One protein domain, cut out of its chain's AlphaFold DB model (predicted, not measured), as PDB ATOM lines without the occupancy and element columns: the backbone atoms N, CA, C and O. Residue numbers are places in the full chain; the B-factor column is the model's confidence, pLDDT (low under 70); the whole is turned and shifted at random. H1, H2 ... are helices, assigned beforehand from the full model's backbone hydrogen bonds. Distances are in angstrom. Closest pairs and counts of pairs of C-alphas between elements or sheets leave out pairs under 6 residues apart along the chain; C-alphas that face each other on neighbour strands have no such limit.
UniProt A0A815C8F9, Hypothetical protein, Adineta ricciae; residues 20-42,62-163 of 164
ATOM      1  N   ARG A  20      35.917 -25.572 -93.303       55.97
ATOM      2  CA  ARG A  20      34.974 -24.722 -92.549       55.97
ATOM      3  C   ARG A  20      35.552 -23.325 -92.285       55.97
ATOM      4  O   ARG A  20      34.818 -22.345 -92.275       55.97
ATOM      5  N   VAL A  21      36.880 -23.230 -92.193       59.91
ATOM      6  CA  VAL A  21      37.649 -21.989 -91.984       59.91
ATOM      7  C   VAL A  21      37.532 -21.029 -93.160       59.91
ATOM      8  O   VAL A  21      37.379 -19.826 -92.971       59.91
ATOM      9  N   ARG A  22      37.568 -21.557 -94.390       57.62
ATOM     10  CA  ARG A  22      37.544 -20.734 -95.609       57.62
ATOM     11  C   ARG A  22      36.244 -19.945 -95.736       57.62
ATOM     12  O   ARG A  22      36.272 -18.806 -96.176       57.62
ATOM     13  N   ILE A  23      35.124 -20.522 -95.307       64.69
ATOM     14  CA  ILE A  23      33.806 -19.875 -95.369       64.69
ATOM     15  C   ILE A  23      33.727 -18.713 -94.372       64.69
ATOM     16  O   ILE A  23      33.281 -17.627 -94.727       64.69
ATOM     17  N   VAL A  24      34.217 -18.928 -93.147       66.00
ATOM     18  CA  VAL A  24      34.290 -17.889 -92.106       66.00
ATOM     19  C   VAL A  24      35.197 -16.741 -92.551       66.00
ATOM     20  O   VAL A  24      34.834 -15.577 -92.413       66.00
ATOM     21  N   PHE A  25      36.340 -17.066 -93.156       69.62
ATOM     22  CA  PHE A  25      37.295 -16.072 -93.639       69.62
ATOM     23  C   PHE A  25      36.753 -15.246 -94.815       69.62
ATOM     24  O   PHE A  25      36.966 -14.038 -94.874       69.62
ATOM     25  N   VAL A  26      36.002 -15.866 -95.732       70.19
ATOM     26  CA  VAL A  26      35.328 -15.143 -96.825       70.19
ATOM     27  C   VAL A  26      34.250 -14.206 -96.277       70.19
ATOM     28  O   VAL A  26      34.198 -13.052 -96.695       70.19
ATOM     29  N   GLY A  27      33.442 -14.655 -95.309       70.25
ATOM     30  CA  GLY A  27      32.458 -13.799 -94.633       70.25
ATOM     31  C   GLY A  27      33.110 -12.592 -93.952       70.25
ATOM     32  O   GLY A  27      32.678 -11.464 -94.158       70.25
ATOM     33  N   PHE A  28      34.221 -12.816 -93.248       77.25
ATOM     34  CA  PHE A  28      35.020 -11.761 -92.619       77.25
ATOM     35  C   PHE A  28      35.513 -10.702 -93.619       77.25
ATOM     36  O   PHE A  28      35.362  -9.505 -93.373       77.25
ATOM     37  N   ILE A  29      36.056 -11.123 -94.768       77.62
ATOM     38  CA  ILE A  29      36.508 -10.193 -95.815       77.62
ATOM     39  C   ILE A  29      35.328  -9.385 -96.369       77.62
ATOM     40  O   ILE A  29      35.450  -8.176 -96.549       77.62
ATOM     41  N   VAL A  30      34.181 -10.026 -96.605       77.38
ATOM     42  CA  VAL A  30      32.971  -9.344 -97.091       77.38
ATOM     43  C   VAL A  30      32.472  -8.309 -96.074       77.38
ATOM     44  O   VAL A  30      32.160  -7.185 -96.470       77.38
ATOM     45  N   GLN A  31      32.467  -8.637 -94.776       80.81
ATOM     46  CA  GLN A  31      32.116  -7.695 -93.704       80.81
ATOM     47  C   GLN A  31      33.081  -6.497 -93.659       80.81
ATOM     48  O   GLN A  31      32.632  -5.355 -93.583       80.81
ATOM     49  N   LEU A  32      34.396  -6.734 -93.755       81.56
ATOM     50  CA  LEU A  32      35.409  -5.670 -93.767       81.56
ATOM     51  C   LEU A  32      35.243  -4.720 -94.953       81.56
ATOM     52  O   LEU A  32      35.283  -3.501 -94.781       81.56
ATOM     53  N   VAL A  33      35.041  -5.274 -96.152       79.88
ATOM     54  CA  VAL A  33      34.795  -4.483 -97.361       79.88
ATOM     55  C   VAL A  33      33.535  -3.644 -97.179       79.88
ATOM     56  O   VAL A  33      33.545  -2.460 -97.497       79.88
ATOM     57  N   PHE A  34      32.472  -4.200 -96.596       76.88
ATOM     58  CA  PHE A  34      31.265  -3.428 -96.339       76.88
ATOM     59  C   PHE A  34      31.467  -2.307 -95.311       76.88
ATOM     60  O   PHE A  34      31.028  -1.187 -95.559       76.88
ATOM     61  N   TYR A  35      32.139  -2.559 -94.183       76.25
ATOM     62  CA  TYR A  35      32.424  -1.496 -93.211       76.25
ATOM     63  C   TYR A  35      33.230  -0.361 -93.842       76.25
ATOM     64  O   TYR A  35      32.943   0.809 -93.599       76.25
ATOM     65  N   TYR A  36      34.160  -0.691 -94.737       78.75
ATOM     66  CA  TYR A  36      34.864   0.302 -95.537       78.75
ATOM     67  C   TYR A  36      33.933   1.063 -96.499       78.75
ATOM     68  O   TYR A  36      34.023   2.286 -96.609       78.75
ATOM     69  N   LEU A  37      32.982   0.380 -97.153       74.12
ATOM     70  CA  LEU A  37      31.964   1.037 -97.982       74.12
ATOM     71  C   LEU A  37      31.064   1.975 -97.169       74.12
ATOM     72  O   LEU A  37      30.745   3.050 -97.669       74.12
ATOM     73  N   VAL A  38      30.655   1.606 -95.953       75.50
ATOM     74  CA  VAL A  38      29.855   2.473 -95.065       75.50
ATOM     75  C   VAL A  38      30.635   3.711 -94.671       75.50
ATOM     76  O   VAL A  38      30.088   4.804 -94.748       75.50
ATOM     77  N   PHE A  39      31.912   3.553 -94.327       73.75
ATOM     78  CA  PHE A  39      32.784   4.675 -93.994       73.75
ATOM     79  C   PHE A  39      32.906   5.680 -95.150       73.75
ATOM     80  O   PHE A  39      32.920   6.882 -94.926       73.75
ATOM     81  N   ILE A  40      32.934   5.201 -96.400       70.62
ATOM     82  CA  ILE A  40      32.965   6.064 -97.592       70.62
ATOM     83  C   ILE A  40      31.579   6.630 -97.951       70.62
ATOM     84  O   ILE A  40      31.489   7.738 -98.482       70.62
ATOM     85  N   ASN A  41      30.497   5.876 -97.721       67.25
ATOM     86  CA  ASN A  41      29.133   6.282 -98.085       67.25
ATOM     87  C   ASN A  41      28.452   7.176 -97.043       67.25
ATOM     88  O   ASN A  41      27.463   7.809 -97.401       67.25
ATOM     89  N   PHE A  42      28.938   7.247 -95.802       64.12
ATOM     90  CA  PHE A  42      28.502   8.244 -94.823       64.12
ATOM     91  C   PHE A  42      29.304   9.544 -95.020       64.12
ATOM     92  O   PHE A  42      30.420   9.647 -94.511       64.12
ATOM     93  N   LEU A  62      21.560   7.219-106.910       64.81
ATOM     94  CA  LEU A  62      20.963   5.936-107.302       64.81
ATOM     95  C   LEU A  62      21.995   4.796-107.232       64.81
ATOM     96  O   LEU A  62      21.712   3.726-106.696       64.81
ATOM     97  N   ILE A  63      23.224   5.041-107.698       68.25
ATOM     98  CA  ILE A  63      24.322   4.067-107.599       68.25
ATOM     99  C   ILE A  63      24.686   3.787-106.138       68.25
ATOM    100  O   ILE A  63      24.809   2.625-105.761       68.25
ATOM    101  N   SER A  64      24.799   4.822-105.300       70.69
ATOM    102  CA  SER A  64      25.071   4.660-103.864       70.69
ATOM    103  C   SER A  64      23.959   3.876-103.146       70.69
ATOM    104  O   SER A  64      24.250   2.986-102.345       70.69
ATOM    105  N   GLN A  65      22.687   4.109-103.494       72.12
ATOM    106  CA  GLN A  65      21.558   3.349-102.949       72.12
ATOM    107  C   GLN A  65      21.622   1.867-103.330       72.12
ATOM    108  O   GLN A  65      21.533   1.014-102.448       72.12
ATOM    109  N   ILE A  66      21.828   1.544-104.611       78.62
ATOM    110  CA  ILE A  66      21.949   0.147-105.059       78.62
ATOM    111  C   ILE A  66      23.127  -0.540-104.359       78.62
ATOM    112  O   ILE A  66      22.972  -1.657-103.866       78.62
ATOM    113  N   LEU A  67      24.281   0.128-104.251       75.81
ATOM    114  CA  LEU A  67      25.440  -0.401-103.525       75.81
ATOM    115  C   LEU A  67      25.126  -0.654-102.044       75.81
ATOM    116  O   LEU A  67      25.564  -1.665-101.501       75.81
ATOM    117  N   THR A  68      24.346   0.214-101.403       78.81
ATOM    118  CA  THR A  68      23.948   0.062 -99.995       78.81
ATOM    119  C   THR A  68      22.981  -1.106 -99.800       78.81
ATOM    120  O   THR A  68      23.146  -1.889 -98.863       78.81
ATOM    121  N   PHE A  69      22.005  -1.278-100.697       80.50
ATOM    122  CA  PHE A  69      21.077  -2.414-100.667       80.50
ATOM    123  C   PHE A  69      21.797  -3.744-100.891       80.50
ATOM    124  O   PHE A  69      21.622  -4.686-100.115       80.50
ATOM    125  N   VAL A  70      22.642  -3.809-101.921       81.12
ATOM    126  CA  VAL A  70      23.458  -4.991-102.215       81.12
ATOM    127  C   VAL A  70      24.418  -5.264-101.056       81.12
ATOM    128  O   VAL A  70      24.499  -6.395-100.585       81.12
ATOM    129  N   GLY A  71      25.077  -4.236-100.523       77.81
ATOM    130  CA  GLY A  71      25.963  -4.352 -99.369       77.81
ATOM    131  C   GLY A  71      25.251  -4.895 -98.130       77.81
ATOM    132  O   GLY A  71      25.728  -5.854 -97.533       77.81
ATOM    133  N   SER A  72      24.067  -4.377 -97.803       81.75
ATOM    134  CA  SER A  72      23.257  -4.851 -96.669       81.75
ATOM    135  C   SER A  72      22.862  -6.324 -96.812       81.75
ATOM    136  O   SER A  72      22.913  -7.085 -95.846       81.75
ATOM    137  N   PHE A  73      22.521  -6.749 -98.031       81.50
ATOM    138  CA  PHE A  73      22.252  -8.154 -98.328       81.50
ATOM    139  C   PHE A  73      23.498  -9.033 -98.132       81.50
ATOM    140  O   PHE A  73      23.410 -10.099 -97.520       81.50
ATOM    141  N   LEU A  74      24.667  -8.579 -98.600       78.62
ATOM    142  CA  LEU A  74      25.936  -9.301 -98.459       78.62
ATOM    143  C   LEU A  74      26.374  -9.438 -96.993       78.62
ATOM    144  O   LEU A  74      26.785 -10.526 -96.595       78.62
ATOM    145  N   ILE A  75      26.245  -8.383 -96.181       80.62
ATOM    146  CA  ILE A  75      26.490  -8.446 -94.726       80.62
ATOM    147  C   ILE A  75      25.564  -9.464 -94.086       80.62
ATOM    148  O   ILE A  75      26.032 -10.317 -93.344       80.62
ATOM    149  N   GLY A  76      24.258  -9.382 -94.373       80.69
ATOM    150  CA  GLY A  76      23.272 -10.282 -93.786       80.69
ATOM    151  C   GLY A  76      23.605 -11.741 -94.097       80.69
ATOM    152  O   GLY A  76      23.505 -12.606 -93.229       80.69
ATOM    153  N   LEU A  77      24.090 -12.009 -95.314       76.50
ATOM    154  CA  LEU A  77      24.593 -13.322 -95.714       76.50
ATOM    155  C   LEU A  77      25.863 -13.715 -94.930       76.50
ATOM    156  O   LEU A  77      25.956 -14.851 -94.450       76.50
ATOM    157  N   GLY A  78      26.810 -12.790 -94.759       77.00
ATOM    158  CA  GLY A  78      28.042 -12.976 -93.981       77.00
ATOM    159  C   GLY A  78      27.788 -13.281 -92.500       77.00
ATOM    160  O   GLY A  78      28.266 -14.301 -91.998       77.00
ATOM    161  N   ASP A  79      26.953 -12.482 -91.832       80.38
ATOM    162  CA  ASP A  79      26.572 -12.635 -90.420       80.38
ATOM    163  C   ASP A  79      25.878 -13.983 -90.173       80.38
ATOM    164  O   ASP A  79      26.260 -14.749 -89.283       80.38
ATOM    165  N   CYS A  80      24.911 -14.339 -91.027       79.62
ATOM    166  CA  CYS A  80      24.244 -15.644 -90.988       79.62
ATOM    167  C   CYS A  80      25.237 -16.814 -91.086       79.62
ATOM    168  O   CYS A  80      25.088 -17.834 -90.399       79.62
ATOM    169  N   SER A  81      26.232 -16.683 -91.965       75.69
ATOM    170  CA  SER A  81      27.253 -17.705 -92.189       75.69
ATOM    171  C   SER A  81      28.174 -17.830 -90.979       75.69
ATOM    172  O   SER A  81      28.393 -18.944 -90.502       75.69
ATOM    173  N   PHE A  82      28.645 -16.707 -90.433       77.19
ATOM    174  CA  PHE A  82      29.483 -16.681 -89.235       77.19
ATOM    175  C   PHE A  82      28.777 -17.327 -88.039       77.19
ATOM    176  O   PHE A  82      29.317 -18.249 -87.424       77.19
ATOM    177  N   HIS A  83      27.527 -16.934 -87.770       80.50
ATOM    178  CA  HIS A  83      26.720 -17.513 -86.695       80.50
ATOM    179  C   HIS A  83      26.542 -19.024 -86.854       80.50
ATOM    180  O   HIS A  83      26.721 -19.778 -85.900       80.50
ATOM    181  N   THR A  84      26.240 -19.493 -88.065       80.50
ATOM    182  CA  THR A  84      26.049 -20.926 -88.326       80.50
ATOM    183  C   THR A  84      27.340 -21.715 -88.095       80.50
ATOM    184  O   THR A  84      27.309 -22.791 -87.500       80.50
ATOM    185  N   GLN A  85      28.488 -21.185 -88.523       77.19
ATOM    186  CA  GLN A  85      29.776 -21.844 -88.303       77.19
ATOM    187  C   GLN A  85      30.162 -21.873 -86.823       77.19
ATOM    188  O   GLN A  85      30.634 -22.903 -86.340       77.19
ATOM    189  N   LEU A  86      29.895 -20.796 -86.084       79.44
ATOM    190  CA  LEU A  86      30.112 -20.746 -84.642       79.44
ATOM    191  C   LEU A  86      29.260 -21.790 -83.905       79.44
ATOM    192  O   LEU A  86      29.783 -22.542 -83.080       79.44
ATOM    193  N   PHE A  87      27.975 -21.906 -84.255       80.06
ATOM    194  CA  PHE A  87      27.098 -22.934 -83.692       80.06
ATOM    195  C   PHE A  87      27.562 -24.352 -84.029       80.06
ATOM    196  O   PHE A  87      27.515 -25.225 -83.163       80.06
ATOM    197  N   ASN A  88      28.073 -24.585 -85.241       78.62
ATOM    198  CA  ASN A  88      28.625 -25.883 -85.626       78.62
ATOM    199  C   ASN A  88      29.856 -26.262 -84.790       78.62
ATOM    200  O   ASN A  88      29.989 -27.421 -84.396       78.62
ATOM    201  N   VAL A  89      30.752 -25.306 -84.516       77.94
ATOM    202  CA  VAL A  89      31.930 -25.538 -83.663       77.94
ATOM    203  C   VAL A  89      31.496 -25.829 -82.227       77.94
ATOM    204  O   VAL A  89      31.890 -26.859 -81.677       77.94
ATOM    205  N   LEU A  90      30.607 -25.009 -81.656       81.12
ATOM    206  CA  LEU A  90      30.061 -25.211 -80.308       81.12
ATOM    207  C   LEU A  90      29.389 -26.584 -80.152       81.12
ATOM    208  O   LEU A  90      29.672 -27.306 -79.197       81.12
ATOM    209  N   ALA A  91      28.551 -26.976 -81.114       78.81
ATOM    210  CA  ALA A  91      27.881 -28.274 -81.110       78.81
ATOM    211  C   ALA A  91      28.862 -29.450 -81.263       78.81
ATOM    212  O   ALA A  91      28.619 -30.533 -80.730       78.81
ATOM    213  N   SER A  92      29.976 -29.256 -81.982       75.44
ATOM    214  CA  SER A  92      31.000 -30.292 -82.141       75.44
ATOM    215  C   SER A  92      31.846 -30.502 -80.885       75.44
ATOM    216  O   SER A  92      32.205 -31.641 -80.595       75.44
ATOM    217  N   GLN A  93      32.113 -29.435 -80.126       77.19
ATOM    218  CA  GLN A  93      32.965 -29.467 -78.937       77.19
ATOM    219  C   GLN A  93      32.203 -29.915 -77.681       77.19
ATOM    220  O   GLN A  93      32.762 -30.599 -76.830       77.19
ATOM    221  N   TYR A  94      30.906 -29.603 -77.586       79.06
ATOM    222  CA  TYR A  94      30.070 -29.928 -76.426       79.06
ATOM    223  C   TYR A  94      28.998 -30.983 -76.725       79.06
ATOM    224  O   TYR A  94      27.903 -30.882 -76.190       79.06
ATOM    225  N   LYS A  95      29.286 -32.023 -77.527       72.44
ATOM    226  CA  LYS A  95      28.287 -33.012 -78.009       72.44
ATOM    227  C   LYS A  95      27.276 -33.497 -76.958       72.44
ATOM    228  O   LYS A  95      26.090 -33.585 -77.268       72.44
ATOM    229  N   ASN A  96      27.724 -33.775 -75.730       75.31
ATOM    230  CA  ASN A  96      26.876 -34.291 -74.646       75.31
ATOM    231  C   ASN A  96      26.109 -33.201 -73.872       75.31
ATOM    232  O   ASN A  96      25.111 -33.500 -73.224       75.31
ATOM    233  N   THR A  97      26.538 -31.939 -73.960       79.62
ATOM    234  CA  THR A  97      25.977 -30.807 -73.197       79.62
ATOM    235  C   THR A  97      25.681 -29.589 -74.086       79.62
ATOM    236  O   THR A  97      25.623 -28.453 -73.609       79.62
ATOM    237  N   SER A  98      25.461 -29.811 -75.387       78.06
ATOM    238  CA  SER A  98      25.291 -28.762 -76.404       78.06
ATOM    239  C   SER A  98      24.174 -27.778 -76.057       78.06
ATOM    240  O   SER A  98      24.318 -26.581 -76.281       78.06
ATOM    241  N   ALA A  99      23.077 -28.261 -75.463       83.00
ATOM    242  CA  ALA A  99      21.944 -27.423 -75.074       83.00
ATOM    243  C   ALA A  99      22.317 -26.388 -73.997       83.00
ATOM    244  O   ALA A  99      21.915 -25.229 -74.091       83.00
ATOM    245  N   SER A 100      23.122 -26.781 -73.004       84.69
ATOM    246  CA  SER A 100      23.570 -25.877 -71.937       84.69
ATOM    247  C   SER A 100      24.611 -24.879 -72.452       84.69
ATOM    248  O   SER A 100      24.500 -23.684 -72.185       84.69
ATOM    249  N   ALA A 101      25.560 -25.340 -73.275       86.06
ATOM    250  CA  ALA A 101      26.546 -24.468 -73.916       86.06
ATOM    251  C   ALA A 101      25.878 -23.414 -74.821       86.06
ATOM    252  O   ALA A 101      26.242 -22.239 -74.796       86.06
ATOM    253  N   PHE A 102      24.847 -23.809 -75.571       83.69
ATOM    254  CA  PHE A 102      24.061 -22.905 -76.409       83.69
ATOM    255  C   PHE A 102      23.239 -21.895 -75.592       83.69
ATOM    256  O   PHE A 102      23.128 -20.730 -75.976       83.69
ATOM    257  N   ALA A 103      22.681 -22.305 -74.450       88.69
ATOM    258  CA  ALA A 103      21.976 -21.395 -73.548       88.69
ATOM    259  C   ALA A 103      22.919 -20.324 -72.970       88.69
ATOM    260  O   ALA A 103      22.588 -19.138 -72.997       88.69
ATOM    261  N   LEU A 104      24.116 -20.723 -72.524       90.69
ATOM    262  CA  LEU A 104      25.146 -19.792 -72.054       90.69
ATOM    263  C   LEU A 104      25.585 -18.823 -73.156       90.69
ATOM    264  O   LEU A 104      25.704 -17.624 -72.909       90.69
ATOM    265  N   PHE A 105      25.767 -19.316 -74.381       88.00
ATOM    266  CA  PHE A 105      26.120 -18.471 -75.518       88.00
ATOM    267  C   PHE A 105      25.072 -17.375 -75.777       88.00
ATOM    268  O   PHE A 105      25.417 -16.199 -75.878       88.00
ATOM    269  N   GLN A 106      23.787 -17.735 -75.820       89.50
ATOM    270  CA  GLN A 106      22.709 -16.762 -76.035       89.50
ATOM    271  C   GLN A 106      22.572 -15.767 -74.876       89.50
ATOM    272  O   GLN A 106      22.251 -14.604 -75.110       89.50
ATOM    273  N   LEU A 107      22.849 -16.193 -73.638       93.50
ATOM    274  CA  LEU A 107      22.867 -15.300 -72.480       93.50
ATOM    275  C   LEU A 107      23.943 -14.218 -72.635       93.50
ATOM    276  O   LEU A 107      23.658 -13.033 -72.467       93.50
ATOM    277  N   VAL A 108      25.164 -14.615 -73.003       92.12
ATOM    278  CA  VAL A 108      26.273 -13.677 -73.238       92.12
ATOM    279  C   VAL A 108      25.970 -12.763 -74.425       92.12
ATOM    280  O   VAL A 108      26.206 -11.559 -74.344       92.12
ATOM    281  N   GLN A 109      25.397 -13.297 -75.507       88.00
ATOM    282  CA  GLN A 109      24.995 -12.510 -76.675       88.00
ATOM    283  C   GLN A 109      23.929 -11.455 -76.325       88.00
ATOM    284  O   GLN A 109      24.044 -10.296 -76.731       88.00
ATOM    285  N   GLY A 110      22.912 -11.835 -75.547       92.19
ATOM    286  CA  GLY A 110      21.880 -10.916 -75.066       92.19
ATOM    287  C   GLY A 110      22.446  -9.847 -74.129       92.19
ATOM    288  O   GLY A 110      22.174  -8.663 -74.319       92.19
ATOM    289  N   GLY A 111      23.302 -10.237 -73.178       92.94
ATOM    290  CA  GLY A 111      23.976  -9.302 -72.273       92.94
ATOM    291  C   GLY A 111      24.869  -8.305 -73.016       92.94
ATOM    292  O   GLY A 111      24.789  -7.102 -72.779       92.94
ATOM    293  N   THR A 112      25.646  -8.785 -73.988       89.50
ATOM    294  CA  THR A 112      26.483  -7.936 -74.851       89.50
ATOM    295  C   THR A 112      25.628  -6.964 -75.662       89.50
ATOM    296  O   THR A 112      25.979  -5.795 -75.780       89.50
ATOM    297  N   SER A 113      24.470  -7.405 -76.164       87.31
ATOM    298  CA  SER A 113      23.541  -6.544 -76.909       87.31
ATOM    299  C   SER A 113      22.905  -5.462 -76.027       87.31
ATOM    300  O   SER A 113      22.702  -4.339 -76.481       87.31
ATOM    301  N   ALA A 114      22.630  -5.762 -74.755       91.56
ATOM    302  CA  ALA A 114      22.145  -4.770 -73.797       91.56
ATOM    303  C   ALA A 114      23.209  -3.698 -73.509       91.56
ATOM    304  O   ALA A 114      22.909  -2.506 -73.557       91.56
ATOM    305  N   VAL A 115      24.465  -4.109 -73.292       89.06
ATOM    306  CA  VAL A 115      25.602  -3.177 -73.182       89.06
ATOM    307  C   VAL A 115      25.747  -2.360 -74.469       89.06
ATOM    308  O   VAL A 115      25.982  -1.152 -74.412       89.06
ATOM    309  N   ALA A 116      25.520  -3.002 -75.619       86.56
ATOM    310  CA  ALA A 116      25.571  -2.360 -76.920       86.56
ATOM    311  C   ALA A 116      24.575  -1.244 -77.132       86.56
ATOM    312  O   ALA A 116      24.915  -0.186 -77.660       86.56
ATOM    313  N   TYR A 117      23.365  -1.455 -76.653       85.12
ATOM    314  CA  TYR A 117      22.340  -0.441 -76.703       85.12
ATOM    315  C   TYR A 117      22.702   0.798 -75.865       85.12
ATOM    316  O   TYR A 117      22.492   1.926 -76.309       85.12
ATOM    317  N   VAL A 118      23.315   0.607 -74.689       86.06
ATOM    318  CA  VAL A 118      23.706   1.716 -73.803       86.06
ATOM    319  C   VAL A 118      24.775   2.599 -74.449       86.06
ATOM    320  O   VAL A 118      24.636   3.822 -74.437       86.06
ATOM    321  N   TYR A 119      25.815   2.013 -75.059       81.88
ATOM    322  CA  TYR A 119      26.839   2.815 -75.738       81.88
ATOM    323  C   TYR A 119      26.329   3.445 -77.041       81.88
ATOM    324  O   TYR A 119      26.735   4.555 -77.381       81.88
ATOM    325  N   ALA A 120      25.403   2.787 -77.750       78.31
ATOM    326  CA  ALA A 120      24.846   3.302 -79.002       78.31
ATOM    327  C   ALA A 120      24.047   4.601 -78.802       78.31
ATOM    328  O   ALA A 120      23.992   5.430 -79.703       78.31
ATOM    329  N   SER A 121      23.470   4.819 -77.616       75.38
ATOM    330  CA  SER A 121      22.717   6.044 -77.312       75.38
ATOM    331  C   SER A 121      23.590   7.298 -77.148       75.38
ATOM    332  O   SER A 121      23.039   8.396 -77.130       75.38
ATOM    333  N   SER A 122      24.909   7.164 -76.965       69.38
ATOM    334  CA  SER A 122      25.800   8.295 -76.632       69.38
ATOM    335  C   SER A 122      26.956   8.512 -77.614       69.38
ATOM    336  O   SER A 122      27.603   9.556 -77.548       69.38
ATOM    337  N   LEU A 123      27.252   7.558 -78.504       70.44
ATOM    338  CA  LEU A 123      28.404   7.628 -79.409       70.44
ATOM    339  C   LEU A 123      27.999   7.910 -80.861       70.44
ATOM    340  O   LEU A 123      26.987   7.418 -81.350       70.44
ATOM    341  N   ALA A 124      28.843   8.665 -81.569       70.38
ATOM    342  CA  ALA A 124      28.711   8.861 -83.009       70.38
ATOM    343  C   ALA A 124      28.958   7.548 -83.779       70.38
ATOM    344  O   ALA A 124      29.750   6.699 -83.358       70.38
ATOM    345  N   VAL A 125      28.306   7.416 -84.940       70.75
ATOM    346  CA  VAL A 125      28.301   6.209 -85.796       70.75
ATOM    347  C   VAL A 125      29.718   5.738 -86.158       70.75
ATOM    348  O   VAL A 125      29.975   4.538 -86.254       70.75
ATOM    349  N   GLU A 126      30.662   6.672 -86.281       77.44
ATOM    350  CA  GLU A 126      32.076   6.411 -86.573       77.44
ATOM    351  C   GLU A 126      32.744   5.528 -85.504       77.44
ATOM    352  O   GLU A 126      33.433   4.556 -85.825       77.44
ATOM    353  N   TYR A 127      32.490   5.809 -84.223       79.94
ATOM    354  CA  TYR A 127      33.056   5.036 -83.115       79.94
ATOM    355  C   TYR A 127      32.400   3.663 -82.982       79.94
ATOM    356  O   TYR A 127      33.071   2.683 -82.655       79.94
ATOM    357  N   GLN A 128      31.103   3.568 -83.276       82.31
ATOM    358  CA  GLN A 128      30.401   2.289 -83.283       82.31
ATOM    359  C   GLN A 128      30.962   1.354 -84.365       82.31
ATOM    360  O   GLN A 128      31.138   0.162 -84.107       82.31
ATOM    361  N   LEU A 129      31.311   1.891 -85.540       81.00
ATOM    362  CA  LEU A 129      31.934   1.132 -86.626       81.00
ATOM    363  C   LEU A 129      33.337   0.630 -86.245       81.00
ATOM    364  O   LEU A 129      33.666  -0.528 -86.501       81.00
ATOM    365  N   LEU A 130      34.141   1.467 -85.575       84.12
ATOM    366  CA  LEU A 130      35.473   1.092 -85.089       84.12
ATOM    367  C   LEU A 130      35.406  -0.081 -84.096       84.12
ATOM    368  O   LEU A 130      36.139  -1.061 -84.236       84.12
ATOM    369  N   ILE A 131      34.495  -0.006 -83.121       85.62
ATOM    370  CA  ILE A 131      34.278  -1.070 -82.129       85.62
ATOM    371  C   ILE A 131      33.871  -2.378 -82.821       85.62
ATOM    372  O   ILE A 131      34.349  -3.453 -82.446       85.62
ATOM    373  N   LEU A 132      33.040  -2.293 -83.865       83.50
ATOM    374  CA  LEU A 132      32.611  -3.442 -84.661       83.50
ATOM    375  C   LEU A 132      33.793  -4.118 -85.375       83.50
ATOM    376  O   LEU A 132      33.934  -5.336 -85.298       83.50
ATOM    377  N   VAL A 133      34.684  -3.339 -86.002       85.31
ATOM    378  CA  VAL A 133      35.878  -3.859 -86.694       85.31
ATOM    379  C   VAL A 133      36.843  -4.535 -85.719       85.31
ATOM    380  O   VAL A 133      37.322  -5.636 -85.992       85.31
ATOM    381  N   ILE A 134      37.108  -3.916 -84.564       89.50
ATOM    382  CA  ILE A 134      38.007  -4.480 -83.544       89.50
ATOM    383  C   ILE A 134      37.439  -5.797 -83.002       89.50
ATOM    384  O   ILE A 134      38.152  -6.797 -82.908       89.50
ATOM    385  N   THR A 135      36.143  -5.820 -82.688       86.62
ATOM    386  CA  THR A 135      35.472  -7.020 -82.171       86.62
ATOM    387  C   THR A 135      35.442  -8.134 -83.222       86.62
ATOM    388  O   THR A 135      35.649  -9.300 -82.890       86.62
ATOM    389  N   LEU A 136      35.269  -7.788 -84.502       84.88
ATOM    390  CA  LEU A 136      35.319  -8.736 -85.616       84.88
ATOM    391  C   LEU A 136      36.720  -9.356 -85.789       84.88
ATOM    392  O   LEU A 136      36.846 -10.567 -86.001       84.88
ATOM    393  N   LEU A 137      37.779  -8.551 -85.665       87.75
ATOM    394  CA  LEU A 137      39.162  -9.037 -85.681       87.75
ATOM    395  C   LEU A 137      39.424  -9.999 -84.520       87.75
ATOM    396  O   LEU A 137      39.930 -11.101 -84.735       87.75
ATOM    397  N   LEU A 138      39.025  -9.616 -83.304       89.44
ATOM    398  CA  LEU A 138      39.183 -10.449 -82.112       89.44
ATOM    399  C   LEU A 138      38.425 -11.778 -82.246       89.44
ATOM    400  O   LEU A 138      38.971 -12.835 -81.938       89.44
ATOM    401  N   SER A 139      37.201 -11.727 -82.773       84.62
ATOM    402  CA  SER A 139      36.375 -12.901 -83.063       84.62
ATOM    403  C   SER A 139      37.061 -13.856 -84.047       84.62
ATOM    404  O   SER A 139      37.115 -15.068 -83.825       84.62
ATOM    405  N   THR A 140      37.679 -13.313 -85.100       83.06
ATOM    406  CA  THR A 140      38.418 -14.105 -86.095       83.06
ATOM    407  C   THR A 140      39.649 -14.770 -85.478       83.06
ATOM    408  O   THR A 140      39.874 -15.961 -85.690       83.06
ATOM    409  N   ILE A 141      40.421 -14.041 -84.666       87.06
ATOM    410  CA  ILE A 141      41.590 -14.588 -83.958       87.06
ATOM    411  C   ILE A 141      41.162 -15.713 -83.008       87.06
ATOM    412  O   ILE A 141      41.750 -16.794 -83.033       87.06
ATOM    413  N   ALA A 142      40.109 -15.493 -82.215       85.56
ATOM    414  CA  ALA A 142      39.571 -16.501 -81.307       85.56
ATOM    415  C   ALA A 142      39.154 -17.777 -82.059       85.56
ATOM    416  O   ALA A 142      39.459 -18.885 -81.618       85.56
ATOM    417  N   PHE A 143      38.535 -17.630 -83.234       79.31
ATOM    418  CA  PHE A 143      38.164 -18.760 -84.084       79.31
ATOM    419  C   PHE A 143      39.386 -19.560 -84.564       79.31
ATOM    420  O   PHE A 143      39.374 -20.792 -84.518       79.31
ATOM    421  N   PHE A 144      40.463 -18.884 -84.978       80.00
ATOM    422  CA  PHE A 144      41.711 -19.544 -85.372       80.00
ATOM    423  C   PHE A 144      42.364 -20.310 -84.216       80.00
ATOM    424  O   PHE A 144      42.810 -21.440 -84.415       80.00
ATOM    425  N   VAL A 145      42.388 -19.732 -83.011       84.44
ATOM    426  CA  VAL A 145      42.953 -20.383 -81.815       84.44
ATOM    427  C   VAL A 145      42.177 -21.651 -81.462       84.44
ATOM    428  O   VAL A 145      42.779 -22.710 -81.279       84.44
ATOM    429  N   VAL A 146      40.844 -21.571 -81.416       81.81
ATOM    430  CA  VAL A 146      39.981 -22.728 -81.121       81.81
ATOM    431  C   VAL A 146      40.178 -23.825 -82.160       81.81
ATOM    432  O   VAL A 146      40.277 -25.001 -81.818       81.81
ATOM    433  N   LEU A 147      40.269 -23.461 -83.435       74.62
ATOM    434  CA  LEU A 147      40.498 -24.433 -84.492       74.62
ATOM    435  C   LEU A 147      41.862 -25.124 -84.358       74.62
ATOM    436  O   LEU A 147      41.928 -26.345 -84.471       74.62
ATOM    437  N   PHE A 148      42.935 -24.364 -84.124       77.81
ATOM    438  CA  PHE A 148      44.276 -24.927 -83.972       77.81
ATOM    439  C   PHE A 148      44.355 -25.863 -82.760       77.81
ATOM    440  O   PHE A 148      44.919 -26.950 -82.853       77.81
ATOM    441  N   SER A 149      43.710 -25.491 -81.652       82.06
ATOM    442  CA  SER A 149      43.600 -26.358 -80.478       82.06
ATOM    443  C   SER A 149      42.855 -27.660 -80.782       82.06
ATOM    444  O   SER A 149      43.301 -28.714 -80.344       82.06
ATOM    445  N   ASN A 150      41.754 -27.610 -81.540       73.81
ATOM    446  CA  ASN A 150      41.026 -28.820 -81.931       73.81
ATOM    447  C   ASN A 150      41.858 -29.715 -82.862       73.81
ATOM    448  O   ASN A 150      41.858 -30.927 -82.691       73.81
ATOM    449  N   ALA A 151      42.611 -29.128 -83.799       73.62
ATOM    450  CA  ALA A 151      43.479 -29.889 -84.693       73.62
ATOM    451  C   ALA A 151      44.592 -30.641 -83.941       73.62
ATOM    452  O   ALA A 151      44.918 -31.761 -84.316       73.62
ATOM    453  N   ASN A 152      45.147 -30.058 -82.873       76.94
ATOM    454  CA  ASN A 152      46.138 -30.744 -82.040       76.94
ATOM    455  C   ASN A 152      45.529 -31.926 -81.269       76.94
ATOM    456  O   ASN A 152      46.146 -32.983 -81.207       76.94
ATOM    457  N   ASN A 153      44.298 -31.788 -80.762       74.19
ATOM    458  CA  ASN A 153      43.612 -32.884 -80.067       74.19
ATOM    459  C   ASN A 153      43.374 -34.098 -80.988       74.19
ATOM    460  O   ASN A 153      43.546 -35.236 -80.556       74.19
ATOM    461  N   ASP A 154      43.032 -33.865 -82.262       70.75
ATOM    462  CA  ASP A 154      42.854 -34.941 -83.252       70.75
ATOM    463  C   ASP A 154      44.179 -35.697 -83.528       70.75
ATOM    464  O   ASP A 154      44.182 -36.902 -83.804       70.75
ATOM    465  N   LEU A 155      45.323 -35.002 -83.454       67.88
ATOM    466  CA  LEU A 155      46.659 -35.592 -83.624       67.88
ATOM    467  C   LEU A 155      47.079 -36.433 -82.411       67.88
ATOM    468  O   LEU A 155      47.689 -37.489 -82.582       67.88
ATOM    469  N   ASP A 156      46.717 -36.014 -81.201       69.81
ATOM    470  CA  ASP A 156      46.982 -36.780 -79.980       69.81
ATOM    471  C   ASP A 156      46.136 -38.064 -79.926       69.81
ATOM    472  O   ASP A 156      46.649 -39.141 -79.605       69.81
ATOM    473  N   GLU A 157      44.860 -37.994 -80.325       69.62
ATOM    474  CA  GLU A 157      43.976 -39.166 -80.390       69.62
ATOM    475  C   GLU A 157      44.483 -40.188 -81.421       69.62
ATOM    476  O   GLU A 157      44.592 -41.383 -81.128       69.62
ATOM    477  N   SER A 158      44.903 -39.726 -82.602       65.62
ATOM    478  CA  SER A 158      45.484 -40.605 -83.626       65.62
ATOM    479  C   SER A 158      46.858 -41.168 -83.242       65.62
ATOM    480  O   SER A 158      47.157 -42.306 -83.597       65.62
ATOM    481  N   SER A 159      47.659 -40.451 -82.451       64.25
ATOM    482  CA  SER A 159      48.922 -40.967 -81.900       64.25
ATOM    483  C   SER A 159      48.686 -42.061 -80.852       64.25
ATOM    484  O   SER A 159      49.388 -43.070 -80.846       64.25
ATOM    485  N   SER A 160      47.665 -41.913 -80.003       61.28
ATOM    486  CA  SER A 160      47.316 -42.914 -78.982       61.28
ATOM    487  C   SER A 160      46.806 -44.239 -79.571       61.28
ATOM    488  O   SER A 160      47.114 -45.301 -79.038       61.28
ATOM    489  N   LEU A 161      46.113 -44.193 -80.714       66.06
ATOM    490  CA  LEU A 161      45.630 -45.375 -81.443       66.06
ATOM    491  C   LEU A 161      46.725 -46.152 -82.188       66.06
ATOM    492  O   LEU A 161      46.488 -47.291 -82.576       66.06
ATOM    493  N   ILE A 162      47.899 -45.558 -82.423       60.59
ATOM    494  CA  ILE A 162      49.034 -46.250 -83.062       60.59
ATOM    495  C   ILE A 162      49.947 -46.933 -82.029       60.59
ATOM    496  O   ILE A 162      50.724 -47.815 -82.390       60.59
ATOM    497  N   ILE A 163      49.854 -46.561 -80.747       59.38
ATOM    498  CA  ILE A 163      50.748 -47.053 -79.681       59.38
ATOM    499  C   ILE A 163      50.045 -48.065 -78.744       59.38
ATOM    500  O   ILE A 163      50.728 -48.747 -77.979       59.38
TER     501      ILE A 163
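Overview. This is residues 20 to 42 and 62 to 163 of the 164 residues of the protein "Hypothetical protein" of Adineta ricciae (UniProt A0A815C8F9). Three helices, H1, H2 and H4, make a loose bundle, their centres in a triangle, with H1 touching both H2 and H4; the fourth helix, H3, runs apart from H1, joined by tight links to H2 at its first end and to H4 at its last, with its residues 106 to 115 standing free. The last turns of H4, residues 151 to 163, stick out beyond the rest. The printed part has 125 residues with four named helices in the order H1, H2, H3, H4, no named strand, and the class all helix. It is loose, with a radius of gyration of the C-alphas of 18.2 A, and spans 65 by 30 by 20 A.

Arrangement. H1, residues 20 to 41, touches H2, residues 62 to 93, opposite ways at a shallow tilt of 31 degrees; their closest C-alphas, of Gly 27 and Gly 78, are 4.5 A apart. H1 also touches H4, residues 125 to 163, opposite ways at a shallow tilt of 9 degrees. H4 touches H1 with residues 126 to 140 alone, and the closest C-alphas of the two, those of Tyr 35 and Leu 129, are 7.1 A apart. H2 and H4 are near each other. H2 and H3, residues 98 to 120, form a helical hairpin at a steep tilt of 36 degrees, only just past shallow; they touch through residues 87 to 91 and 98 to 102 alone, closest at the C-alphas of Ala 91 and Ser 98, 5.4 A. H3 and H4 are close but not clearly touching, with the C-alphas of Ala 120 and Gln 128 closest at 7.1 A. H1 and H3 are apart. Every O i to N i+4 pair is within hydrogen-bond range in H2 and H3, against 17 of 18 in H1 and 33 of 35 in H4.

Along the chain. H1 begins at C-alpha 20 (34.974, -24.722, -92.549) and is 32.0 A long from first to last C-alpha. H2 is 46.9 A long and H3 32.2 A. H4, 58.1 A, ends at C-alpha 163 (50.748, -47.053, -79.681).

Size, cuts and confidence. The C-alphas farthest apart, of Leu 62 and Ile 163, are 66.8 A apart. Residues 43 to 61 are not printed, and C-alphas 42 and 62 are 14.8 A apart across the cut. The links H2 to H3 and H3 to H4 are tight. The mean pLDDT of the printed part is 78.0; residues 20 to 25, 41 to 42, 62 to 63, 122 and 155 to 163 are under 70.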